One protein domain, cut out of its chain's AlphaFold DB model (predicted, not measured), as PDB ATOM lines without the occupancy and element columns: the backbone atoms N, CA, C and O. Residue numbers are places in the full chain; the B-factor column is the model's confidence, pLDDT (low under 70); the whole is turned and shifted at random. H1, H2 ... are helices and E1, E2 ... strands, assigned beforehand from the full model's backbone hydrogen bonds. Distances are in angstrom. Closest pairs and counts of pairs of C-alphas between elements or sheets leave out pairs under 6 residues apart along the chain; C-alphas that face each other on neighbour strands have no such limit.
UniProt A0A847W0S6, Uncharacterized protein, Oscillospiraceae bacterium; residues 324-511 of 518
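What this domain is: This is residues 324 to 511 of the 518 residues of an uncharacterized protein of Oscillospiraceae bacterium (UniProt A0A847W0S6). A twisted sheet of four strands, E1 to E4, has H4 laid along one face, while H2 rises from the same face near one end of E3 and E4. H3 packs on H4 beyond the sheet, H5 packs on H3, H1 packs on H2, and a small second sheet, the hairpin E5 and E6, follows H2. The printed part has 188 residues, with named elements in the order E1 E2 H1 E3 E4 H2 E5 E6 H3 H4 H5; both sheets are antiparallel, the larger in the order E1 E2 E3 E4. The class is mixed, helices and strands, and the whole is compact, with a radius of gyration of the C-alphas of 17.1 A and spans of 53 by 50 by 32 A.

Where its parts are: Find C-alpha 324 at (144.585, 135.701, 159.545), where E1, residues 324 to 326, begins. E2 follows at residues 331 to 337, 20.5 A long, and H1 at 375 to 385. From C-alpha 398 at (129.678, 142.424, 163.657), E3 runs 31.3 A to residue 408, and E4, residues 411 to 421, returns over 30.7 A. H2, residues 422 to 436, measures 20.8 A. Look next for E5 at 438 to 441, E6 at 448 to 451 and H3 at 455 to 463. H4, residues 477 to 493, measures 23.5 A, and H5, residues 499 to 510, ends at C-alpha 510 at (162.323, 167.036, 167.675).

How they stand to each other: Begin at the edge strand E1: N 325 is 2.8 A from O 333 of E2, within hydrogen-bond range. Between E2 and E3, look at N 334 and O 402, 2.8 A; in the hairpin E3 and E4, at N 418 and O 401, 2.7 A. H4 is on this sheet at a height of 10.1 A, over E2 and E3 and along the strands, at 15 degrees to E3 on the local plane. H2, on the same face, stands up from the sheet. Residues 490 to 493 of H4 touch H2, closest at the C-alphas of Leu 429 and Ile 491, 5.7 A, at a steep tilt of 65 degrees. H1 touches H2, closest at the C-alphas of Lys 385 and Gln 430, 5.9 A. H3 touches H4, closest at the C-alphas of Val 459 and Ala 483, 6.3 A, and H5 touches H3, closest at those of Val 462 and Ile 505, 5.7 A. H4 and H5 are only just apart, closest 8.1 A. In the hairpin E5 and E6, N 440 and O 449 are 2.9 A apart. Every O i to N i+4 pair is within hydrogen-bond range in H1, H2, H3 and H5, and 11 of 13 are in H4.

The domain as a whole: The two C-alphas farthest apart are those of Gly 410 and Gln 446, 52.9 A. The printed part has no cut. The long links are E2 to H1, with 37 residues, H1 to E3 and H3 to H4. The mean pLDDT of the printed part is 82.7; look for values under 70 at residues 353 to 373 and 442 to 444.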
ATOM      1  N   SER A 324     143.550 135.759 158.523       90.19
ATOM      2  CA  SER A 324     144.585 135.701 159.545       90.19
ATOM      3  C   SER A 324     145.824 136.486 159.170       90.19
ATOM      4  O   SER A 324     146.126 136.738 158.009       90.19
ATOM      5  N   GLN A 325     146.545 136.909 160.201       88.50
ATOM      6  CA  GLN A 325     147.676 137.795 160.048       88.50
ATOM      7  C   GLN A 325     148.748 137.519 161.096       88.50
ATOM      8  O   GLN A 325     148.484 137.574 162.297       88.50
ATOM      9  N   TRP A 326     149.978 137.260 160.654       88.75
ATOM     10  CA  TRP A 326     151.107 137.055 161.556       88.75
ATOM     11  C   TRP A 326     151.579 138.366 162.192       88.75
ATOM     12  O   TRP A 326     152.105 139.244 161.525       88.75
ATOM     13  N   LEU A 327     151.430 138.510 163.505       87.62
ATOM     14  CA  LEU A 327     151.816 139.714 164.244       87.62
ATOM     15  C   LEU A 327     153.221 139.628 164.858       87.62
ATOM     16  O   LEU A 327     153.508 140.387 165.783       87.62
ATOM     17  N   LEU A 328     154.086 138.727 164.374       86.62
ATOM     18  CA  LEU A 328     155.398 138.414 164.969       86.62
ATOM     19  C   LEU A 328     155.280 137.871 166.408       86.62
ATOM     20  O   LEU A 328     154.174 137.693 166.926       86.62
ATOM     21  N   ASP A 329     156.419 137.549 167.037       88.19
ATOM     22  CA  ASP A 329     156.503 137.021 168.412       88.19
ATOM     23  C   ASP A 329     155.438 135.947 168.697       88.19
ATOM     24  O   ASP A 329     154.555 136.081 169.550       88.19
ATOM     25  N   LYS A 330     155.450 134.894 167.874       89.25
ATOM     26  CA  LYS A 330     154.571 133.725 168.020       89.25
ATOM     27  C   LYS A 330     153.065 134.040 168.029       89.25
ATOM     28  O   LYS A 330     152.280 133.213 168.501       89.25
ATOM     29  N   THR A 331     152.654 135.212 167.538       91.56
ATOM     30  CA  THR A 331     151.271 135.685 167.621       91.56
ATOM     31  C   THR A 331     150.622 135.802 166.253       91.56
ATOM     32  O   THR A 331     151.126 136.500 165.382       91.56
ATOM     33  N   THR A 332     149.435 135.225 166.104       92.75
ATOM     34  CA  THR A 332     148.581 135.373 164.923       92.75
ATOM     35  C   THR A 332     147.306 136.115 165.309       92.75
ATOM     36  O   THR A 332     146.635 135.738 166.270       92.75
ATOM     37  N   ALA A 333     146.952 137.165 164.580       93.81
ATOM     38  CA  ALA A 333     145.615 137.744 164.619       93.81
ATOM     39  C   ALA A 333     144.687 136.977 163.680       93.81
ATOM     40  O   ALA A 333     145.096 136.568 162.598       93.81
ATOM     41  N   VAL A 334     143.439 136.815 164.093       95.12
ATOM     42  CA  VAL A 334     142.357 136.252 163.290       95.12
ATOM     43  C   VAL A 334     141.199 137.237 163.311       95.12
ATOM     44  O   VAL A 334     140.854 137.757 164.375       95.12
ATOM     45  N   PHE A 335     140.609 137.505 162.153       94.12
ATOM     46  CA  PHE A 335     139.502 138.442 162.006       94.12
ATOM     47  C   PHE A 335     138.513 137.978 160.936       94.12
ATOM     48  O   PHE A 335     138.880 137.332 159.952       94.12
ATOM     49  N   TRP A 336     137.239 138.295 161.136       94.69
ATOM     50  CA  TRP A 336     136.183 138.020 160.164       94.69
ATOM     51  C   TRP A 336     134.969 138.906 160.429       94.69
ATOM     52  O   TRP A 336     134.774 139.407 161.541       94.69
ATOM     53  N   PHE A 337     134.139 139.073 159.407       92.88
ATOM     54  CA  PHE A 337     132.844 139.734 159.515       92.88
ATOM     55  C   PHE A 337     131.743 138.680 159.640       92.88
ATOM     56  O   PHE A 337     131.874 137.573 159.106       92.88
ATOM     57  N   SER A 338     130.661 138.994 160.351       92.56
ATOM     58  CA  SER A 338     129.519 138.082 160.481       92.56
ATOM     59  C   SER A 338     128.922 137.716 159.123       92.56
ATOM     60  O   SER A 338     128.626 136.539 158.895       92.56
ATOM     61  N   ASP A 339     128.748 138.685 158.225       88.44
ATOM     62  CA  ASP A 339     128.152 138.539 156.891       88.44
ATOM     63  C   ASP A 339     129.149 138.115 155.798       88.44
ATOM     64  O   ASP A 339     128.750 137.524 154.787       88.44
ATOM     65  N   ASP A 340     130.441 138.363 156.017       88.00
ATOM     66  CA  ASP A 340     131.535 138.068 155.091       88.00
ATOM     67  C   ASP A 340     132.637 137.200 155.727       88.00
ATOM     68  O   ASP A 340     133.804 137.579 155.819       88.00
ATOM     69  N   ILE A 341     132.259 135.992 156.158       90.81
ATOM     70  CA  ILE A 341     133.175 135.021 156.788       90.81
ATOM     71  C   ILE A 341     134.368 134.683 155.877       90.81
ATOM     72  O   ILE A 341     135.486 134.557 156.367       90.81
ATOM     73  N   LEU A 342     134.143 134.578 154.562       86.88
ATOM     74  CA  LEU A 342     135.175 134.256 153.563       86.88
ATOM     75  C   LEU A 342     136.065 135.455 153.181       86.88
ATOM     76  O   LEU A 342     136.874 135.336 152.265       86.88
ATOM     77  N   ASN A 343     135.867 136.616 153.816       86.88
ATOM     78  CA  ASN A 343     136.557 137.870 153.516       86.88
ATOM     79  C   ASN A 343     136.598 138.197 152.007       86.88
ATOM     80  O   ASN A 343     137.639 138.536 151.436       86.88
ATOM     81  N   LYS A 344     135.448 138.103 151.325       81.94
ATOM     82  CA  LYS A 344     135.324 138.532 149.920       81.94
ATOM     83  C   LYS A 344     135.565 140.036 149.765       81.94
ATOM     84  O   LYS A 344     135.977 140.481 148.700       81.94
ATOM     85  N   SER A 345     135.369 140.805 150.832       79.25
ATOM     86  CA  SER A 345     135.741 142.218 150.937       79.25
ATOM     87  C   SER A 345     137.255 142.471 150.863       79.25
ATOM     88  O   SER A 345     137.651 143.606 150.592       79.25
ATOM     89  N   ARG A 346     138.100 141.439 151.039       81.00
ATOM     90  CA  ARG A 346     139.573 141.526 151.022       81.00
ATOM     91  C   ARG A 346     140.116 142.525 152.051       81.00
ATOM     92  O   ARG A 346     141.066 143.262 151.779       81.00
ATOM     93  N   PHE A 347     139.502 142.565 153.231       85.81
ATOM     94  CA  PHE A 347     139.979 143.372 154.350       85.81
ATOM     95  C   PHE A 347     141.318 142.837 154.886       85.81
ATOM     96  O   PHE A 347     141.524 141.626 154.947       85.81
ATOM     97  N   SER A 348     142.217 143.733 155.302       85.44
ATOM     98  CA  SER A 348     143.520 143.401 155.898       85.44
ATOM     99  C   SER A 348     143.851 144.362 157.037       85.44
ATOM    100  O   SER A 348     143.614 145.561 156.920       85.44
ATOM    101  N   LEU A 349     144.464 143.877 158.124       84.50
ATOM    102  CA  LEU A 349     144.874 144.753 159.231       84.50
ATOM    103  C   LEU A 349     146.163 145.530 158.923       84.50
ATOM    104  O   LEU A 349     146.427 146.542 159.567       84.50
ATOM    105  N   TYR A 350     146.990 145.069 157.977       78.31
ATOM    106  CA  TYR A 350     148.175 145.823 157.542       78.31
ATOM    107  C   TYR A 350     147.821 147.030 156.695       78.31
ATOM    108  O   TYR A 350     148.518 148.036 156.733       78.31
ATOM    109  N   ASN A 351     146.760 146.903 155.912       76.44
ATOM    110  CA  ASN A 351     146.307 147.953 155.033       76.44
ATOM    111  C   ASN A 351     144.775 147.980 155.028       76.44
ATOM    112  O   ASN A 351     144.149 147.421 154.124       76.44
ATOM    113  N   PRO A 352     144.169 148.603 156.052       72.69
ATOM    114  CA  PRO A 352     142.722 148.584 156.221       72.69
ATOM    115  C   PRO A 352     141.949 149.226 155.067       72.69
ATOM    116  O   PRO A 352     140.781 148.896 154.878       72.69
ATOM    117  N   THR A 353     142.561 150.153 154.317       66.50
ATOM    118  CA  THR A 353     141.831 151.033 153.386       66.50
ATOM    119  C   THR A 353     142.469 151.269 152.018       66.50
ATOM    120  O   THR A 353     141.750 151.703 151.114       66.50
ATOM    121  N   SER A 354     143.758 150.982 151.795       63.84
ATOM    122  CA  SER A 354     144.387 151.236 150.488       63.84
ATOM    123  C   SER A 354     144.157 150.099 149.473       63.84
ATOM    124  O   SER A 354     143.987 148.919 149.794       63.84
ATOM    125  N   GLU A 355     144.081 150.494 148.201       54.22
ATOM    126  CA  GLU A 355     143.852 149.632 147.038       54.22
ATOM    127  C   GLU A 355     145.138 149.044 146.456       54.22
ATOM    128  O   GLU A 355     145.095 148.020 145.781       54.22
ATOM    129  N   THR A 356     146.287 149.642 146.752       53.16
ATOM    130  CA  THR A 356     147.583 149.201 146.232       53.16
ATOM    131  C   THR A 356     148.673 149.465 147.256       53.16
ATOM    132  O   THR A 356     148.659 150.514 147.900       53.16
ATOM    133  N   PHE A 357     149.640 148.554 147.364       52.84
ATOM    134  CA  PHE A 357     150.910 148.871 148.008       52.84
ATOM    135  C   PHE A 357     151.679 149.837 147.099       52.84
ATOM    136  O   PHE A 357     151.846 149.601 145.898       52.84
ATOM    137  N   ASP A 358     152.063 150.972 147.660       54.47
ATOM    138  CA  ASP A 358     152.931 151.963 147.037       54.47
ATOM    139  C   ASP A 358     154.369 151.418 147.008       54.47
ATOM    140  O   ASP A 358     154.769 150.764 147.966       54.47
ATOM    141  N   PRO A 359     155.175 151.668 145.963       47.75
ATOM    142  CA  PRO A 359     156.602 151.331 145.968       47.75
ATOM    143  C   PRO A 359     157.397 151.848 147.180       47.75
ATOM    144  O   PRO A 359     158.457 151.300 147.480       47.75
ATOM    145  N   TRP A 360     156.914 152.900 147.854       51.12
ATOM    146  CA  TRP A 360     157.493 153.415 149.103       51.12
ATOM    147  C   TRP A 360     157.013 152.696 150.363       51.12
ATOM    148  O   TRP A 360     157.634 152.845 151.416       51.12
ATOM    149  N   ASP A 361     155.922 151.937 150.275       54.59
ATOM    150  CA  ASP A 361     155.515 151.070 151.368       54.59
ATOM    151  C   ASP A 361     156.591 149.989 151.504       54.59
ATOM    152  O   ASP A 361     157.095 149.464 150.509       54.59
ATOM    153  N   ASN A 362     156.968 149.656 152.736       53.12
ATOM    154  CA  ASN A 362     157.901 148.567 153.009       53.12
ATOM    155  C   ASN A 362     157.101 147.361 153.524       53.12
ATOM    156  O   ASN A 362     157.155 147.055 154.722       53.12
ATOM    157  N   PRO A 363     156.272 146.715 152.675       50.84
ATOM    158  CA  PRO A 363     155.503 145.568 153.110       50.84
ATOM    159  C   PRO A 363     156.494 144.458 153.508       50.84
ATOM    160  O   PRO A 363     157.502 144.274 152.821       50.84
ATOM    161  N   PRO A 364     156.280 143.739 154.625       51.66
ATOM    162  CA  PRO A 364     157.071 142.541 154.938       51.66
ATOM    163  C   PRO A 364     157.195 141.595 153.722       51.66
ATOM    164  O   PRO A 364     156.302 141.546 152.894       51.66
ATOM    165  N   GLU A 365     158.289 140.850 153.575       45.91
ATOM    166  CA  GLU A 365     158.674 140.179 152.308       45.91
ATOM    167  C   GLU A 365     157.665 139.148 151.729       45.91
ATOM    168  O   GLU A 365     157.869 138.649 150.626       45.91
ATOM    169  N   GLU A 366     156.564 138.844 152.425       41.88
ATOM    170  CA  GLU A 366     155.590 137.794 152.084       41.88
ATOM    171  C   GLU A 366     154.274 138.275 151.427       41.88
ATOM    172  O   GLU A 366     153.374 137.456 151.238       41.88
ATOM    173  N   TYR A 367     154.093 139.555 151.065       47.31
ATOM    174  CA  TYR A 367     152.828 139.973 150.418       47.31
ATOM    175  C   TYR A 367     152.846 139.787 148.913       47.31
ATOM    176  O   TYR A 367     153.556 140.477 148.184       47.31
ATOM    177  N   GLU A 368     151.937 138.947 148.437       40.88
ATOM    178  CA  GLU A 368     151.472 139.028 147.063       40.88
ATOM    179  C   GLU A 368     150.626 140.294 146.873       40.88
ATOM    180  O   GLU A 368     149.696 140.587 147.631       40.88
ATOM    181  N   THR A 369     150.938 141.064 145.832       42.50
ATOM    182  CA  THR A 369     150.071 142.135 145.340       42.50
ATOM    183  C   THR A 369     148.804 141.516 144.759       42.50
ATOM    184  O   THR A 369     148.800 141.059 143.617       42.50
ATOM    185  N   VAL A 370     147.723 141.485 145.538       46.75
ATOM    186  CA  VAL A 370     146.432 140.970 145.065       46.75
ATOM    187  C   VAL A 370     145.747 142.043 144.212       46.75
ATOM    188  O   VAL A 370     145.392 143.109 144.716       46.75
ATOM    189  N   SER A 371     145.558 141.766 142.917       49.38
ATOM    190  CA  SER A 371     144.706 142.580 142.041       49.38
ATOM    191  C   SER A 371     143.270 142.584 142.574       49.38
ATOM    192  O   SER A 371     142.689 141.530 142.837       49.38
ATOM    193  N   ILE A 372     142.681 143.769 142.758       56.03
ATOM    194  CA  ILE A 372     141.292 143.926 143.213       56.03
ATOM    195  C   ILE A 372     140.383 143.908 141.984       56.03
ATOM    196  O   ILE A 372     139.824 144.931 141.571       56.03
ATOM    197  N   ASP A 373     140.245 142.736 141.374       60.38
ATOM    198  CA  ASP A 373     139.317 142.536 140.257       60.38
ATOM    199  C   ASP A 373     137.884 142.226 140.721       60.38
ATOM    200  O   ASP A 373     136.951 142.309 139.927       60.38
ATOM    201  N   ASP A 374     137.683 141.975 142.021       70.25
ATOM    202  CA  ASP A 374     136.371 141.687 142.610       70.25
ATOM    203  C   ASP A 374     135.545 142.981 142.853       70.25
ATOM    204  O   ASP A 374     135.958 143.843 143.645       70.25
ATOM    205  N   PRO A 375     134.356 143.137 142.228       77.62
ATOM    206  CA  PRO A 375     133.469 144.283 142.441       77.62
ATOM    207  C   PRO A 375     133.038 144.485 143.900       77.62
ATOM    208  O   PRO A 375     132.925 145.629 144.349       77.62
ATOM    209  N   ARG A 376     132.836 143.400 144.659       76.62
ATOM    210  CA  ARG A 376     132.440 143.453 146.074       76.62
ATOM    211  C   ARG A 376     133.567 144.011 146.932       76.62
ATOM    212  O   ARG A 376     133.305 144.828 147.811       76.62
ATOM    213  N   ALA A 377     134.809 143.619 146.659       80.00
ATOM    214  CA  ALA A 377     135.972 144.170 147.352       80.00
ATOM    215  C   ALA A 377     136.106 145.682 147.107       80.00
ATOM    216  O   ALA A 377     136.350 146.443 148.043       80.00
ATOM    217  N   ARG A 378     135.870 146.149 145.870       80.31
ATOM    218  CA  ARG A 378     135.873 147.590 145.549       80.31
ATOM    219  C   ARG A 378     134.786 148.349 146.303       80.31
ATOM    220  O   ARG A 378     135.045 149.423 146.837       80.31
ATOM    221  N   GLU A 379     133.576 147.802 146.352       83.75
ATOM    222  CA  GLU A 379     132.468 148.413 147.085       83.75
ATOM    223  C   GLU A 379     132.759 148.513 148.585       83.75
ATOM    224  O   GLU A 379     132.595 149.583 149.173       83.75
ATOM    225  N   TRP A 380     133.264 147.437 149.186       84.00
ATOM    226  CA  TRP A 380     133.652 147.425 150.594       84.00
ATOM    227  C   TRP A 380     134.738 148.446 150.913       84.00
ATOM    228  O   TRP A 380     134.647 149.127 151.931       84.00
ATOM    229  N   LYS A 381     135.725 148.639 150.035       83.06
ATOM    230  CA  LYS A 381     136.745 149.680 150.234       83.06
ATOM    231  C   LYS A 381     136.156 151.086 150.272       83.06
ATOM    232  O   LYS A 381     136.548 151.872 151.131       83.06
ATOM    233  N   LYS A 382     135.170 151.386 149.422       85.19
ATOM    234  CA  LYS A 382     134.442 152.668 149.477       85.19
ATOM    235  C   LYS A 382     133.722 152.849 150.814       85.19
ATOM    236  O   LYS A 382     133.742 153.940 151.375       85.19
ATOM    237  N   ILE A 383     133.144 151.779 151.361       87.50
ATOM    238  CA  ILE A 383     132.512 151.797 152.689       87.50
ATOM    239  C   ILE A 383     133.557 152.036 153.793       87.50
ATOM    240  O   ILE A 383     133.369 152.903 154.647       87.50
ATOM    241  N   LEU A 384     134.695 151.335 153.754       85.81
ATOM    242  CA  LEU A 384     135.786 151.480 154.733       85.81
ATOM    243  C   LEU A 384     136.405 152.891 154.724       85.81
ATOM    244  O   LEU A 384     136.820 153.386 155.771       85.81
ATOM    245  N   LYS A 385     136.427 153.557 153.562       82.62
ATOM    246  CA  LYS A 385     136.851 154.959 153.407       82.62
ATOM    247  C   LYS A 385     135.772 155.980 153.799       82.62
ATOM    248  O   LYS A 385     136.088 157.147 153.994       82.62
ATOM    249  N   GLY A 386     134.514 155.558 153.931       83.62
ATOM    250  CA  GLY A 386     133.375 156.447 154.190       83.62
ATOM    251  C   GLY A 386     132.814 157.139 152.943       83.62
ATOM    252  O   GLY A 386     131.993 158.043 153.063       83.62
ATOM    253  N   GLU A 387     133.213 156.703 151.748       85.88
ATOM    254  CA  GLU A 387     132.704 157.199 150.460       85.88
ATOM    255  C   GLU A 387     131.307 156.646 150.132       85.88
ATOM    256  O   GLU A 387     130.587 157.200 149.300       85.88
ATOM    257  N   LYS A 388     130.918 155.530 150.763       87.50
ATOM    258  CA  LYS A 388     129.614 154.882 150.588       87.50
ATOM    259  C   LYS A 388     129.037 154.464 151.947       87.50
ATOM    260  O   LYS A 388     129.794 153.975 152.784       87.50
ATOM    261  N   PRO A 389     127.719 154.616 152.185       86.94
ATOM    262  CA  PRO A 389     127.096 154.106 153.402       86.94
ATOM    263  C   PRO A 389     127.061 152.573 153.420       86.94
ATOM    264  O   PRO A 389     127.127 151.920 152.375       86.94
ATOM    265  N   LEU A 390     126.890 152.013 154.619       86.12
ATOM    266  CA  LEU A 390     126.582 150.597 154.799       86.12
ATOM    267  C   LEU A 390     125.305 150.200 154.031       86.12
ATOM    268  O   LEU A 390     124.351 150.986 153.974       86.12
ATOM    269  N   PRO A 391     125.246 148.981 153.469       84.81
ATOM    270  CA  PRO A 391     124.007 148.427 152.940       84.81
ATOM    271  C   PRO A 391     122.920 148.363 154.021       84.81
ATOM    272  O   PRO A 391     123.196 148.052 155.180       84.81
ATOM    273  N   LYS A 392     121.662 148.615 153.638       80.81
ATOM    274  CA  LYS A 392     120.521 148.474 154.557       80.81
ATOM    275  C   LYS A 392     120.458 147.048 155.110       80.81
ATOM    276  O   LYS A 392     120.549 146.094 154.342       80.81
ATOM    277  N   GLY A 393     120.265 146.921 156.421       80.38
ATOM    278  CA  GLY A 393     120.209 145.633 157.122       80.38
ATOM    279  C   GLY A 393     121.565 145.103 157.598       80.38
ATOM    280  O   GLY A 393     121.583 144.212 158.435       80.38
ATOM    281  N   ALA A 394     122.686 145.685 157.154       82.44
ATOM    282  CA  ALA A 394     124.012 145.331 157.669       82.44
ATOM    283  C   ALA A 394     124.297 145.943 159.054       82.44
ATOM    284  O   ALA A 394     125.316 145.663 159.660       82.44
ATOM    285  N   GLU A 395     123.425 146.803 159.583       82.75
ATOM    286  CA  GLU A 395     123.646 147.516 160.854       82.75
ATOM    287  C   GLU A 395     123.730 146.580 162.072       82.75
ATOM    288  O   GLU A 395     124.339 146.937 163.082       82.75
ATOM    289  N   GLU A 396     123.159 145.379 161.957       86.88
ATOM    290  CA  GLU A 396     123.194 144.328 162.979       86.88
ATOM    291  C   GLU A 396     124.425 143.413 162.863       86.88
ATOM    292  O   GLU A 396     124.625 142.540 163.708       86.88
ATOM    293  N   ASP A 397     125.258 143.592 161.831       91.94
ATOM    294  CA  ASP A 397     126.460 142.790 161.638       91.94
ATOM    295  C   ASP A 397     127.587 143.188 162.601       91.94
ATOM    296  O   ASP A 397     127.613 144.258 163.216       91.94
ATOM    297  N   PHE A 398     128.559 142.290 162.739       94.56
ATOM    298  CA  PHE A 398     129.678 142.424 163.657       94.56
ATOM    299  C   PHE A 398     131.006 142.172 162.952       94.56
ATOM    300  O   PHE A 398     131.151 141.256 162.140       94.56
ATOM    301  N   PHE A 399     132.007 142.947 163.351       95.00
ATOM    302  CA  PHE A 399     133.410 142.634 163.148       95.00
ATOM    303  C   PHE A 399     133.940 141.858 164.357       95.00
ATOM    304  O   PHE A 399     133.801 142.280 165.514       95.00
ATOM    305  N   TYR A 400     134.572 140.721 164.088       96.25
ATOM    306  CA  TYR A 400     135.215 139.893 165.095       96.25
ATOM    307  C   TYR A 400     136.722 139.936 164.918       96.25
ATOM    308  O   TYR A 400     137.243 139.837 163.809       96.25
ATOM    309  N   PHE A 401     137.426 140.036 166.039       95.25
ATOM    310  CA  PHE A 401     138.880 140.024 166.066       95.25
ATOM    311  C   PHE A 401     139.366 139.229 167.269       95.25
ATOM    312  O   PHE A 401     138.830 139.348 168.373       95.25
ATOM    313  N   MET A 402     140.403 138.425 167.078       95.44
ATOM    314  CA  MET A 402     141.076 137.720 168.157       95.44
ATOM    315  C   MET A 402     142.574 137.607 167.902       95.44
ATOM    316  O   MET A 402     143.024 137.584 166.761       95.44
ATOM    317  N   THR A 403     143.354 137.496 168.973       94.38
ATOM    318  CA  THR A 403     144.790 137.212 168.890       94.38
ATOM    319  C   THR A 403     145.115 135.893 169.566       94.38
ATOM    320  O   THR A 403     144.606 135.570 170.643       94.38
ATOM    321  N   ILE A 404     145.968 135.119 168.908       94.00
ATOM    322  CA  ILE A 404     146.344 133.763 169.275       94.00
ATOM    323  C   ILE A 404     147.854 133.713 169.439       94.00
ATOM    324  O   ILE A 404     148.586 134.039 168.512       94.00
ATOM    325  N   TYR A 405     148.318 133.275 170.603       92.38
ATOM    326  CA  TYR A 405     149.733 133.129 170.923       92.38
ATOM    327  C   TYR A 405     150.120 131.660 171.033       92.38
ATOM    328  O   TYR A 405     149.559 130.911 171.842       92.38
ATOM    329  N   LYS A 406     151.103 131.241 170.236       91.00
ATOM    330  CA  LYS A 406     151.669 129.893 170.300       91.00
ATOM    331  C   LYS A 406     152.693 129.824 171.436       91.00
ATOM    332  O   LYS A 406     153.849 130.202 171.266       91.00
ATOM    333  N   ILE A 407     152.271 129.301 172.589       87.06
ATOM    334  CA  ILE A 407     153.140 129.126 173.766       87.06
ATOM    335  C   ILE A 407     154.193 128.046 173.488       87.06
ATOM    336  O   ILE A 407     155.382 128.234 173.739       87.06
ATOM    337  N   SER A 408     153.750 126.900 172.974       84.94
ATOM    338  CA  SER A 408     154.598 125.765 172.605       84.94
ATOM    339  C   SER A 408     153.928 124.946 171.503       84.94
ATOM    340  O   SER A 408     152.798 125.230 171.108       84.94
ATOM    341  N   ASP A 409     154.581 123.889 171.019       78.81
ATOM    342  CA  ASP A 409     153.979 122.994 170.017       78.81
ATOM    343  C   ASP A 409     152.729 122.251 170.520       78.81
ATOM    344  O   ASP A 409     151.946 121.753 169.714       78.81
ATOM    345  N   GLY A 410     152.520 122.193 171.840       81.06
ATOM    346  CA  GLY A 410     151.359 121.548 172.460       81.06
ATOM    347  C   GLY A 410     150.314 122.508 173.034       81.06
ATOM    348  O   GLY A 410     149.229 122.054 173.396       81.06
ATOM    349  N   ARG A 411     150.592 123.817 173.128       83.81
ATOM    350  CA  ARG A 411     149.698 124.783 173.796       83.81
ATOM    351  C   ARG A 411     149.597 126.104 173.055       83.81
ATOM    352  O   ARG A 411     150.606 126.710 172.692       83.81
ATOM    353  N   ILE A 412     148.365 126.576 172.929       91.12
ATOM    354  CA  ILE A 412     148.020 127.849 172.307       91.12
ATOM    355  C   ILE A 412     147.105 128.614 173.259       91.12
ATOM    356  O   ILE A 412     146.226 128.021 173.879       91.12
ATOM    357  N   ALA A 413     147.304 129.924 173.368       91.56
ATOM    358  CA  ALA A 413     146.468 130.797 174.182       91.56
ATOM    359  C   ALA A 413     145.768 131.851 173.328       91.56
ATOM    360  O   ALA A 413     146.368 132.440 172.432       91.56
ATOM    361  N   ILE A 414     144.509 132.126 173.656       93.31
ATOM    362  CA  ILE A 414     143.798 133.302 173.157       93.31
ATOM    363  C   ILE A 414     144.194 134.476 174.059       93.31
ATOM    364  O   ILE A 414     143.920 134.445 175.257       93.31
ATOM    365  N   GLN A 415     144.870 135.486 173.506       91.38
ATOM    366  CA  GLN A 415     145.354 136.649 174.267       91.38
ATOM    367  C   GLN A 415     144.301 137.754 174.363       91.38
ATOM    368  O   GLN A 415     144.135 138.373 175.412       91.38
ATOM    369  N   SER A 416     143.586 138.015 173.272       91.06
ATOM    370  CA  SER A 416     142.534 139.025 173.230       91.06
ATOM    371  C   SER A 416     141.431 138.622 172.266       91.06
ATOM    372  O   SER A 416     141.666 137.896 171.300       91.06
ATOM    373  N   THR A 417     140.221 139.095 172.545       95.00
ATOM    374  CA  THR A 417     139.060 138.959 171.665       95.00
ATOM    375  C   THR A 417     138.285 140.268 171.646       95.00
ATOM    376  O   THR A 417     138.334 141.048 172.607       95.00
ATOM    377  N   ARG A 418     137.606 140.525 170.533       94.12
ATOM    378  CA  ARG A 418     136.723 141.662 170.306       94.12
ATOM    379  C   ARG A 418     135.515 141.200 169.506       94.12
ATOM    380  O   ARG A 418     135.629 140.404 168.576       94.12
ATOM    381  N   THR A 419     134.363 141.728 169.881       95.31
ATOM    382  CA  THR A 419     133.113 141.628 169.132       95.31
ATOM    383  C   THR A 419     132.577 143.040 169.038       95.31
ATOM    384  O   THR A 419     132.199 143.617 170.056       95.31
ATOM    385  N   ILE A 420     132.638 143.616 167.843       94.56
ATOM    386  CA  ILE A 420     132.391 145.039 167.625       94.56
ATOM    387  C   ILE A 420     131.249 145.153 166.620       94.56
ATOM    388  O   ILE A 420     131.363 144.563 165.548       94.56
ATOM    389  N   PRO A 421     130.159 145.875 166.933       94.88
ATOM    390  CA  PRO A 421     129.144 146.196 165.935       94.88
ATOM    391  C   PRO A 421     129.797 146.824 164.703       94.88
ATOM    392  O   PRO A 421     130.678 147.679 164.846       94.88
ATOM    393  N   ILE A 422     129.393 146.415 163.501       93.62
ATOM    394  CA  ILE A 422     130.057 146.841 162.261       93.62
ATOM    395  C   ILE A 422     130.038 148.363 162.100       93.62
ATOM    396  O   ILE A 422     131.018 148.955 161.662       93.62
ATOM    397  N   THR A 423     128.962 149.010 162.544       93.56
ATOM    398  CA  THR A 423     128.804 150.469 162.550       93.56
ATOM    399  C   THR A 423     129.889 151.149 163.385       93.56
ATOM    400  O   THR A 423     130.540 152.082 162.916       93.56
ATOM    401  N   ASN A 424     130.153 150.644 164.592       94.81
ATOM    402  CA  ASN A 424     131.212 151.151 165.463       94.81
ATOM    403  C   ASN A 424     132.596 150.901 164.863       94.81
ATOM    404  O   ASN A 424     133.432 151.801 164.868       94.81
ATOM    405  N   PHE A 425     132.834 149.706 164.315       94.44
ATOM    406  CA  PHE A 425     134.101 149.379 163.661       94.44
ATOM    407  C   PHE A 425     134.403 150.331 162.494       94.44
ATOM    408  O   PHE A 425     135.502 150.879 162.415       94.44
ATOM    409  N   LEU A 426     133.422 150.577 161.622       92.38
ATOM    410  CA  LEU A 426     133.581 151.498 160.498       92.38
ATOM    411  C   LEU A 426     133.812 152.932 160.960       92.38
ATOM    412  O   LEU A 426     134.718 153.582 160.450       92.38
ATOM    413  N   ASN A 427     133.052 153.408 161.949       93.00
ATOM    414  CA  ASN A 427     133.250 154.744 162.509       93.00
ATOM    415  C   ASN A 427     134.665 154.908 163.081       93.00
ATOM    416  O   ASN A 427     135.315 155.918 162.816       93.00
ATOM    417  N   ASN A 428     135.161 153.908 163.813       93.62
ATOM    418  CA  ASN A 428     136.513 153.909 164.371       93.62
ATOM    419  C   ASN A 428     137.576 153.945 163.268       93.62
ATOM    420  O   ASN A 428     138.496 154.763 163.319       93.62
ATOM    421  N   LEU A 429     137.422 153.108 162.241       91.12
ATOM    422  CA  LEU A 429     138.375 153.038 161.140       91.12
ATOM    423  C   LEU A 429     138.374 154.319 160.294       91.12
ATOM    424  O   LEU A 429     139.432 154.848 159.957       91.12
ATOM    425  N   GLN A 430     137.196 154.849 159.971       89.56
ATOM    426  CA  GLN A 430     137.051 156.105 159.237       89.56
ATOM    427  C   GLN A 430     137.594 157.282 160.049       89.56
ATOM    428  O   GLN A 430     138.251 158.157 159.484       89.56
ATOM    429  N   HIS A 431     137.373 157.302 161.366       90.62
ATOM    430  CA  HIS A 431     137.982 158.290 162.251       90.62
ATOM    431  C   HIS A 431     139.508 158.209 162.191       90.62
ATOM    432  O   HIS A 431     140.147 159.221 161.909       90.62
ATOM    433  N   TRP A 432     140.078 157.011 162.352       88.94
ATOM    434  CA  TRP A 432     141.516 156.777 162.224       88.94
ATOM    435  C   TRP A 432     142.063 157.333 160.905       88.94
ATOM    436  O   TRP A 432     142.969 158.166 160.930       88.94
ATOM    437  N   ASN A 433     141.457 156.972 159.769       85.44
ATOM    438  CA  ASN A 433     141.884 157.460 158.454       85.44
ATOM    439  C   ASN A 433     141.834 158.992 158.365       85.44
ATOM    440  O   ASN A 433     142.798 159.617 157.937       85.44
ATOM    441  N   ARG A 434     140.745 159.617 158.831       86.44
ATOM    442  CA  ARG A 434     140.565 161.081 158.794       86.44
ATOM    443  C   ARG A 434     141.489 161.832 159.751       86.44
ATOM    444  O   ARG A 434     141.740 163.010 159.535       86.44
ATOM    445  N   THR A 435     141.981 161.192 160.810       87.62
ATOM    446  CA  THR A 435     142.880 161.834 161.789       87.62
ATOM    447  C   THR A 435     144.356 161.517 161.590       87.62
ATOM    448  O   THR A 435     145.202 162.212 162.150       87.62
ATOM    449  N   CYS A 436     144.680 160.470 160.831       83.38
ATOM    450  CA  CYS A 436     146.049 159.990 160.663       83.38
ATOM    451  C   CYS A 436     146.572 160.096 159.226       83.38
ATOM    452  O   CYS A 436     147.686 159.642 158.979       83.38
ATOM    453  N   TYR A 437     145.824 160.686 158.291       84.94
ATOM    454  CA  TYR A 437     146.300 160.879 156.921       84.94
ATOM    455  C   TYR A 437     147.305 162.029 156.777       84.94
ATOM    456  O   TYR A 437     147.376 162.947 157.596       84.94
ATOM    457  N   TRP A 438     148.056 161.987 155.681       81.44
ATOM    458  CA  TRP A 438     148.819 163.108 155.146       81.44
ATOM    459  C   TRP A 438     148.736 163.125 153.619       81.44
ATOM    460  O   TRP A 438     148.456 162.104 152.990       81.44
ATOM    461  N   GLU A 439     149.013 164.273 153.012       82.12
ATOM    462  CA  GLU A 439     149.108 164.390 151.557       82.12
ATOM    463  C   GLU A 439     150.472 163.884 151.079       82.12
ATOM    464  O   GLU A 439     151.523 164.367 151.510       82.12
ATOM    465  N   ILE A 440     150.468 162.905 150.176       76.12
ATOM    466  CA  ILE A 440     151.672 162.409 149.506       76.12
ATOM    467  C   ILE A 440     151.525 162.587 147.999       76.12
ATOM    468  O   ILE A 440     150.460 162.358 147.432       76.12
ATOM    469  N   ARG A 441     152.600 162.996 147.324       76.69
ATOM    470  CA  ARG A 441     152.597 163.074 145.863       76.69
ATOM    471  C   ARG A 441     152.701 161.666 145.280       76.69
ATOM    472  O   ARG A 441     153.739 161.017 145.390       76.69
ATOM    473  N   SER A 442     151.635 161.217 144.634       69.31
ATOM    474  CA  SER A 442     151.568 159.943 143.930       69.31
ATOM    475  C   SER A 442     152.486 159.956 142.717       69.31
ATOM    476  O   SER A 442     152.301 160.743 141.788       69.31
ATOM    477  N   TYR A 443     153.471 159.058 142.687       66.81
ATOM    478  CA  TYR A 443     154.377 158.945 141.539       66.81
ATOM    479  C   TYR A 443     153.640 158.492 140.268       66.81
ATOM    480  O   TYR A 443     153.971 158.927 139.166       66.81
ATOM    481  N   LYS A 444     152.607 157.650 140.428       68.00
ATOM    482  CA  LYS A 444     151.805 157.118 139.316       68.00
ATOM    483  C   LYS A 444     150.872 158.170 138.722       68.00
ATOM    484  O   LYS A 444     150.804 158.280 137.504       68.00
ATOM    485  N   LYS A 445     150.155 158.920 139.567       70.81
ATOM    486  CA  LYS A 445     149.164 159.908 139.109       70.81
ATOM    487  C   LYS A 445     149.737 161.312 138.927       70.81
ATOM    488  O   LYS A 445     149.090 162.145 138.318       70.81
ATOM    489  N   GLN A 446     150.948 161.570 139.432       75.75
ATOM    490  CA  GLN A 446     151.579 162.896 139.476       75.75
ATOM    491  C   GLN A 446     150.773 163.953 140.257       75.75
ATOM    492  O   GLN A 446     151.083 165.140 140.176       75.75
ATOM    493  N   GLU A 447     149.815 163.520 141.077       80.25
ATOM    494  CA  GLU A 447     148.927 164.351 141.897       80.25
ATOM    495  C   GLU A 447     149.154 164.090 143.393       80.25
ATOM    496  O   GLU A 447     149.765 163.087 143.773       80.25
ATOM    497  N   TYR A 448     148.687 165.001 144.250       79.75
ATOM    498  CA  TYR A 448     148.657 164.777 145.696       79.75
ATOM    499  C   TYR A 448     147.465 163.893 146.060       79.75
ATOM    500  O   TYR A 448     146.343 164.148 145.628       79.75
ATOM    501  N   GLU A 449     147.714 162.855 146.850       78.50
ATOM    502  CA  GLU A 449     146.699 161.931 147.347       78.50
ATOM    503  C   GLU A 449     146.751 161.892 148.880       78.50
ATOM    504  O   GLU A 449     147.832 161.879 149.477       78.50
ATOM    505  N   GLU A 450     145.586 161.861 149.529       79.44
ATOM    506  CA  GLU A 450     145.492 161.630 150.972       79.44
ATOM    507  C   GLU A 450     145.814 160.163 151.274       79.44
ATOM    508  O   GLU A 450     145.155 159.245 150.779       79.44
ATOM    509  N   LYS A 451     146.833 159.928 152.104       77.56
ATOM    510  CA  LYS A 451     147.270 158.582 152.479       77.56
ATOM    511  C   LYS A 451     147.372 158.452 153.989       77.56
ATOM    512  O   LYS A 451     148.032 159.245 154.654       77.56
ATOM    513  N   THR A 452     146.735 157.417 154.527       82.50
ATOM    514  CA  THR A 452     146.949 156.986 155.914       82.50
ATOM    515  C   THR A 452     148.168 156.057 155.956       82.50
ATOM    516  O   THR A 452     148.223 155.128 155.145       82.50
ATOM    517  N   PRO A 453     149.148 156.277 156.852       81.06
ATOM    518  CA  PRO A 453     150.294 155.388 157.002       81.06
ATOM    519  C   PRO A 453     149.879 153.956 157.293       81.06
ATOM    520  O   PRO A 453     148.931 153.714 158.047       81.06
ATOM    521  N   LEU A 454     150.666 153.006 156.787       83.56
ATOM    522  CA  LEU A 454     150.513 151.622 157.200       83.56
ATOM    523  C   LEU A 454     150.860 151.503 158.693       83.56
ATOM    524  O   LEU A 454     151.833 152.109 159.157       83.56
ATOM    525  N   PRO A 455     150.130 150.689 159.473       87.06
ATOM    526  CA  PRO A 455     150.400 150.546 160.899       87.06
ATOM    527  C   PRO A 455     151.831 150.062 161.194       87.06
ATOM    528  O   PRO A 455     152.420 150.450 162.203       87.06
ATOM    529  N   TRP A 456     152.436 149.269 160.299       85.19
ATOM    530  CA  TRP A 456     153.844 148.879 160.430       85.19
ATOM    531  C   TRP A 456     154.821 150.029 160.260       85.19
ATOM    532  O   TRP A 456     155.811 150.072 160.986       85.19
ATOM    533  N   ASP A 457     154.542 150.961 159.353       84.69
ATOM    534  CA  ASP A 457     155.403 152.122 159.153       84.69
ATOM    535  C   ASP A 457     155.406 152.975 160.414       84.69
ATOM    536  O   ASP A 457     156.471 153.363 160.890       84.69
ATOM    537  N   ILE A 458     154.243 153.163 161.049       87.88
ATOM    538  CA  ILE A 458     154.168 153.837 162.353       87.88
ATOM    539  C   ILE A 458     155.083 153.134 163.361       87.88
ATOM    540  O   ILE A 458     155.904 153.780 164.005       87.88
ATOM    541  N   VAL A 459     154.999 151.808 163.489       90.19
ATOM    542  CA  VAL A 459     155.847 151.066 164.436       90.19
ATOM    543  C   VAL A 459     157.339 151.214 164.106       90.19
ATOM    544  O   VAL A 459     158.135 151.494 165.009       90.19
ATOM    545  N   ASN A 460     157.717 151.078 162.835       88.06
ATOM    546  CA  ASN A 460     159.100 151.191 162.376       88.06
ATOM    547  C   ASN A 460     159.660 152.600 162.607       88.06
ATOM    548  O   ASN A 460     160.720 152.736 163.203       88.06
ATOM    549  N   TYR A 461     158.946 153.661 162.235       87.06
ATOM    550  CA  TYR A 461     159.427 155.036 162.418       87.06
ATOM    551  C   TYR A 461     159.400 155.511 163.878       87.06
ATOM    552  O   TYR A 461     160.137 156.430 164.251       87.06
ATOM    553  N   VAL A 462     158.584 154.894 164.737       89.50
ATOM    554  CA  VAL A 462     158.562 155.219 166.169       89.50
ATOM    555  C   VAL A 462     159.688 154.522 166.931       89.50
ATOM    556  O   VAL A 462     160.350 155.164 167.754       89.50
ATOM    557  N   TYR A 463     159.916 153.232 166.676       89.75
ATOM    558  CA  TYR A 463     160.806 152.390 167.488       89.75
ATOM    559  C   TYR A 463     162.015 151.814 166.737       89.75
ATOM    560  O   TYR A 463     162.814 151.103 167.346       89.75
ATOM    561  N   GLY A 464     162.142 152.075 165.441       86.69
ATOM    562  CA  GLY A 464     163.205 151.555 164.589       86.69
ATOM    563  C   GLY A 464     164.423 152.462 164.458       86.69
ATOM    564  O   GLY A 464     164.469 153.584 164.967       86.69
ATOM    565  N   THR A 465     165.418 151.933 163.756       83.56
ATOM    566  CA  THR A 465     166.676 152.600 163.396       83.56
ATOM    567  C   THR A 465     166.875 152.521 161.886       83.56
ATOM    568  O   THR A 465     166.399 151.573 161.258       83.56
ATOM    569  N   GLU A 466     167.561 153.504 161.306       82.06
ATOM    570  CA  GLU A 466     167.916 153.493 159.883       82.06
ATOM    571  C   GLU A 466     169.044 152.485 159.634       82.06
ATOM    572  O   GLU A 466     170.056 152.471 160.338       82.06
ATOM    573  N   LYS A 467     168.825 151.602 158.663       79.75
ATOM    574  CA  LYS A 467     169.791 150.631 158.149       79.75
ATOM    575  C   LYS A 467     170.689 151.281 157.090       79.75
ATOM    576  O   LYS A 467     170.402 152.369 156.598       79.75
ATOM    577  N   ASP A 468     171.751 150.583 156.695       76.56
ATOM    578  CA  ASP A 468     172.708 151.054 155.678       76.56
ATOM    579  C   ASP A 468     172.069 151.346 154.311       76.56
ATOM    580  O   ASP A 468     172.550 152.200 153.566       76.56
ATOM    581  N   ASP A 469     170.965 150.664 153.997       75.81
ATOM    582  CA  ASP A 469     170.164 150.854 152.784       75.81
ATOM    583  C   ASP A 469     169.183 152.043 152.871       75.81
ATOM    584  O   ASP A 469     168.409 152.277 151.942       75.81
ATOM    585  N   GLY A 470     169.201 152.797 153.978       75.12
ATOM    586  CA  GLY A 470     168.316 153.935 154.238       75.12
ATOM    587  C   GLY A 470     166.917 153.551 154.734       75.12
ATOM    588  O   GLY A 470     166.085 154.432 154.966       75.12
ATOM    589  N   ARG A 471     166.613 152.256 154.916       78.81
ATOM    590  CA  ARG A 471     165.312 151.806 155.442       78.81
ATOM    591  C   ARG A 471     165.275 151.894 156.962       78.81
ATOM    592  O   ARG A 471     166.228 151.521 157.639       78.81
ATOM    593  N   VAL A 472     164.139 152.306 157.521       82.81
ATOM    594  CA  VAL A 472     163.914 152.288 158.975       82.81
ATOM    595  C   VAL A 472     163.186 151.009 159.371       82.81
ATOM    596  O   VAL A 472     162.137 150.689 158.814       82.81
ATOM    597  N   ASP A 473     163.718 150.286 160.355       83.00
ATOM    598  CA  ASP A 473     163.109 149.040 160.827       83.00
ATOM    599  C   ASP A 473     163.299 148.843 162.334       83.00
ATOM    600  O   ASP A 473     164.344 149.165 162.907       83.00
ATOM    601  N   CYS A 474     162.276 148.297 162.992       84.12
ATOM    602  CA  CYS A 474     162.359 147.899 164.392       84.12
ATOM    603  C   CYS A 474     162.875 146.457 164.491       84.12
ATOM    604  O   CYS A 474     162.117 145.505 164.333       84.12
ATOM    605  N   LEU A 475     164.172 146.300 164.779       78.81
ATOM    606  CA  LEU A 475     164.849 144.992 164.773       78.81
ATOM    607  C   LEU A 475     164.386 144.029 165.882       78.81
ATOM    608  O   LEU A 475     164.596 142.826 165.772       78.81
ATOM    609  N   LYS A 476     163.791 144.537 166.969       87.06
ATOM    610  CA  LYS A 476     163.302 143.702 168.077       87.06
ATOM    611  C   LYS A 476     161.872 143.246 167.801       87.06
ATOM    612  O   LYS A 476     160.939 144.032 167.982       87.06
ATOM    613  N   GLU A 477     161.706 141.986 167.408       86.44
ATOM    614  CA  GLU A 477     160.403 141.410 167.051       86.44
ATOM    615  C   GLU A 477     159.365 141.524 168.173       86.44
ATOM    616  O   GLU A 477     158.213 141.855 167.896       86.44
ATOM    617  N   GLU A 478     159.750 141.329 169.438       89.00
ATOM    618  CA  GLU A 478     158.816 141.392 170.570       89.00
ATOM    619  C   GLU A 478     158.286 142.815 170.779       89.00
ATOM    620  O   GLU A 478     157.094 143.029 171.018       89.00
ATOM    621  N   LEU A 479     159.164 143.817 170.643       90.19
ATOM    622  CA  LEU A 479     158.774 145.225 170.717       90.19
ATOM    623  C   LEU A 479     157.887 145.601 169.530       90.19
ATOM    624  O   LEU A 479     156.858 146.247 169.728       90.19
ATOM    625  N   LYS A 480     158.261 145.170 168.321       89.50
ATOM    626  CA  LYS A 480     157.513 145.410 167.082       89.50
ATOM    627  C   LYS A 480     156.107 144.806 167.167       89.50
ATOM    628  O   LYS A 480     155.125 145.513 166.941       89.50
ATOM    629  N   SER A 481     156.001 143.553 167.611       90.06
ATOM    630  CA  SER A 481     154.736 142.854 167.862       90.06
ATOM    631  C   SER A 481     153.880 143.575 168.907       90.06
ATOM    632  O   SER A 481     152.710 143.879 168.667       90.06
ATOM    633  N   SER A 482     154.463 143.907 170.062       91.44
ATOM    634  CA  SER A 482     153.763 144.597 171.151       91.44
ATOM    635  C   SER A 482     153.260 145.982 170.733       91.44
ATOM    636  O   SER A 482     152.095 146.316 170.960       91.44
ATOM    637  N   ALA A 483     154.098 146.780 170.068       92.38
ATOM    638  CA  ALA A 483     153.729 148.096 169.558       92.38
ATOM    639  C   ALA A 483     152.591 148.009 168.533       92.38
ATOM    640  O   ALA A 483     151.630 148.771 168.638       92.38
ATOM    641  N   PHE A 484     152.649 147.046 167.609       91.25
ATOM    642  CA  PHE A 484     151.595 146.831 166.619       91.25
ATOM    643  C   PHE A 484     150.266 146.443 167.271       91.25
ATOM    644  O   PHE A 484     149.239 147.054 166.986       91.25
ATOM    645  N   LYS A 485     150.265 145.495 168.217       90.81
ATOM    646  CA  LYS A 485     149.048 145.100 168.956       90.81
ATOM    647  C   LYS A 485     148.393 146.281 169.678       90.81
ATOM    648  O   LYS A 485     147.171 146.377 169.717       90.81
ATOM    649  N   ARG A 486     149.197 147.184 170.244       92.06
ATOM    650  CA  ARG A 486     148.724 148.401 170.933       92.06
ATOM    651  C   ARG A 486     148.248 149.478 169.960       92.06
ATOM    652  O   ARG A 486     147.385 150.278 170.299       92.06
ATOM    653  N   LEU A 487     148.799 149.503 168.754       91.50
ATOM    654  CA  LEU A 487     148.313 150.356 167.678       91.50
ATOM    655  C   LEU A 487     146.958 149.863 167.154       91.50
ATOM    656  O   LEU A 487     146.056 150.672 166.953       91.50
ATOM    657  N   LEU A 488     146.767 148.543 167.037       90.81
ATOM    658  CA  LEU A 488     145.494 147.950 166.614       90.81
ATOM    659  C   LEU A 488     144.324 148.347 167.516       90.81
ATOM    660  O   LEU A 488     143.227 148.528 167.008       90.81
ATOM    661  N   THR A 489     144.527 148.542 168.823       90.25
ATOM    662  CA  THR A 489     143.439 149.030 169.691       90.25
ATOM    663  C   THR A 489     143.010 150.453 169.333       90.25
ATOM    664  O   THR A 489     141.865 150.820 169.556       90.25
ATOM    665  N   SER A 490     143.898 151.262 168.750       90.94
ATOM    666  CA  SER A 490     143.527 152.598 168.264       90.94
ATOM    667  C   SER A 490     142.714 152.509 166.969       90.94
ATOM    668  O   SER A 490     141.704 153.184 166.823       90.94
ATOM    669  N   ILE A 491     143.120 151.613 166.063       90.56
ATOM    670  CA  ILE A 491     142.486 151.420 164.749       90.56
ATOM    671  C   ILE A 491     141.115 150.739 164.880       90.56
ATOM    672  O   ILE A 491     140.145 151.160 164.261       90.56
ATOM    673  N   ILE A 492     141.040 149.673 165.680       91.81
ATOM    674  CA  ILE A 492     139.867 148.799 165.795       91.81
ATOM    675  C   ILE A 492     138.906 149.304 166.878       91.81
ATOM    676  O   ILE A 492     137.704 149.417 166.634       91.81
ATOM    677  N   ASP A 493     139.423 149.613 168.074       90.62
ATOM    678  CA  ASP A 493     138.592 150.005 169.224       90.62
ATOM    679  C   ASP A 493     138.346 151.532 169.276       90.62
ATOM    680  O   ASP A 493     137.604 151.996 170.139       90.62
ATOM    681  N   GLY A 494     138.952 152.321 168.376       90.88
ATOM    682  CA  GLY A 494     138.803 153.785 168.342       90.88
ATOM    683  C   GLY A 494     139.464 154.502 169.524       90.88
ATOM    684  O   GLY A 494     139.134 155.647 169.832       90.88
ATOM    685  N   LEU A 495     140.374 153.826 170.234       92.00
ATOM    686  CA  LEU A 495     141.074 154.409 171.375       92.00
ATOM    687  C   LEU A 495     142.141 155.421 170.921       92.00
ATOM    688  O   LEU A 495     142.718 155.276 169.843       92.00
ATOM    689  N   PRO A 496     142.481 156.422 171.753       90.62
ATOM    690  CA  PRO A 496     143.608 157.301 171.469       90.62
ATOM    691  C   PRO A 496     144.923 156.524 171.341       90.62
ATOM    692  O   PRO A 496     145.125 155.513 172.020       90.62
ATOM    693  N   LEU A 497     145.855 157.071 170.552       90.19
ATOM    694  CA  LEU A 497     147.209 156.531 170.429       90.19
ATOM    695  C   LEU A 497     147.846 156.292 171.811       90.19
ATOM    696  O   LEU A 497     147.739 157.152 172.697       90.19
ATOM    697  N   PRO A 498     148.565 155.167 172.010       91.81
ATOM    698  CA  PRO A 498     149.239 154.901 173.272       91.81
ATOM    699  C   PRO A 498     150.151 156.066 173.683       91.81
ATOM    700  O   PRO A 498     150.964 156.550 172.896       91.81
ATOM    701  N   LYS A 499     150.020 156.537 174.932       90.94
ATOM    702  CA  LYS A 499     150.662 157.785 175.395       90.94
ATOM    703  C   LYS A 499     152.185 157.795 175.220       90.94
ATOM    704  O   LYS A 499     152.761 158.825 174.888       90.94
ATOM    705  N   ASP A 500     152.850 156.675 175.466       91.44
ATOM    706  CA  ASP A 500     154.289 156.488 175.237       91.44
ATOM    707  C   ASP A 500     154.653 156.526 173.748       91.44
ATOM    708  O   ASP A 500     155.657 157.146 173.404       91.44
ATOM    709  N   MET A 501     153.832 155.937 172.872       92.62
ATOM    710  CA  MET A 501     154.015 156.004 171.422       92.62
ATOM    711  C   MET A 501     153.914 157.459 170.957       92.62
ATOM    712  O   MET A 501     154.821 157.949 170.294       92.62
ATOM    713  N   GLY A 502     152.897 158.199 171.416       90.50
ATOM    714  CA  GLY A 502     152.755 159.636 171.144       90.50
ATOM    715  C   GLY A 502     153.947 160.469 171.636       90.50
ATOM    716  O   GLY A 502     154.484 161.298 170.900       90.50
ATOM    717  N   ARG A 503     154.435 160.212 172.858       90.56
ATOM    718  CA  ARG A 503     155.652 160.862 173.389       90.56
ATOM    719  C   ARG A 503     156.885 160.544 172.546       90.56
ATOM    720  O   ARG A 503     157.707 161.430 172.314       90.56
ATOM    721  N   LYS A 504     157.019 159.298 172.092       90.06
ATOM    722  CA  LYS A 504     158.145 158.856 171.269       90.06
ATOM    723  C   LYS A 504     158.097 159.477 169.872       90.06
ATOM    724  O   LYS A 504     159.123 159.989 169.438       90.06
ATOM    725  N   ILE A 505     156.922 159.545 169.239       89.19
ATOM    726  CA  ILE A 505     156.692 160.281 167.982       89.19
ATOM    727  C   ILE A 505     157.168 161.730 168.130       89.19
ATOM    728  O   ILE A 505     157.998 162.199 167.352       89.19
ATOM    729  N   PHE A 506     156.713 162.424 169.177       88.00
ATOM    730  CA  PHE A 506     157.092 163.816 169.426       88.00
ATOM    731  C   PHE A 506     158.598 163.987 169.682       88.00
ATOM    732  O   PHE A 506     159.212 164.946 169.214       88.00
ATOM    733  N   SER A 507     159.215 163.045 170.398       86.94
ATOM    734  CA  SER A 507     160.662 163.039 170.623       86.94
ATOM    735  C   SER A 507     161.454 162.813 169.332       86.94
ATOM    736  O   SER A 507     162.467 163.480 169.134       86.94
ATOM    737  N   ASN A 508     161.019 161.889 168.471       84.50
ATOM    738  CA  ASN A 508     161.671 161.614 167.189       84.50
ATOM    739  C   ASN A 508     161.531 162.826 166.252       84.50
ATOM    740  O   ASN A 508     162.501 163.226 165.616       84.50
ATOM    741  N   TYR A 509     160.365 163.486 166.249       82.19
ATOM    742  CA  TYR A 509     160.136 164.718 165.489       82.19
ATOM    743  C   TYR A 509     161.095 165.853 165.879       82.19
ATOM    744  O   TYR A 509     161.608 166.555 165.007       82.19
ATOM    745  N   LYS A 510     161.364 166.029 167.181       83.31
ATOM    746  CA  LYS A 510     162.323 167.036 167.675       83.31
ATOM    747  C   LYS A 510     163.768 166.730 167.284       83.31
ATOM    748  O   LYS A 510     164.546 167.652 167.076       83.31
ATOM    749  N   ASN A 511     164.109 165.451 167.160       75.94
ATOM    750  CA  ASN A 511     165.456 164.978 166.864       75.94
ATOM    751  C   ASN A 511     165.497 164.308 165.483       75.94
ATOM    752  O   ASN A 511     165.801 163.122 165.391       75.94
TER     753      ASN A 511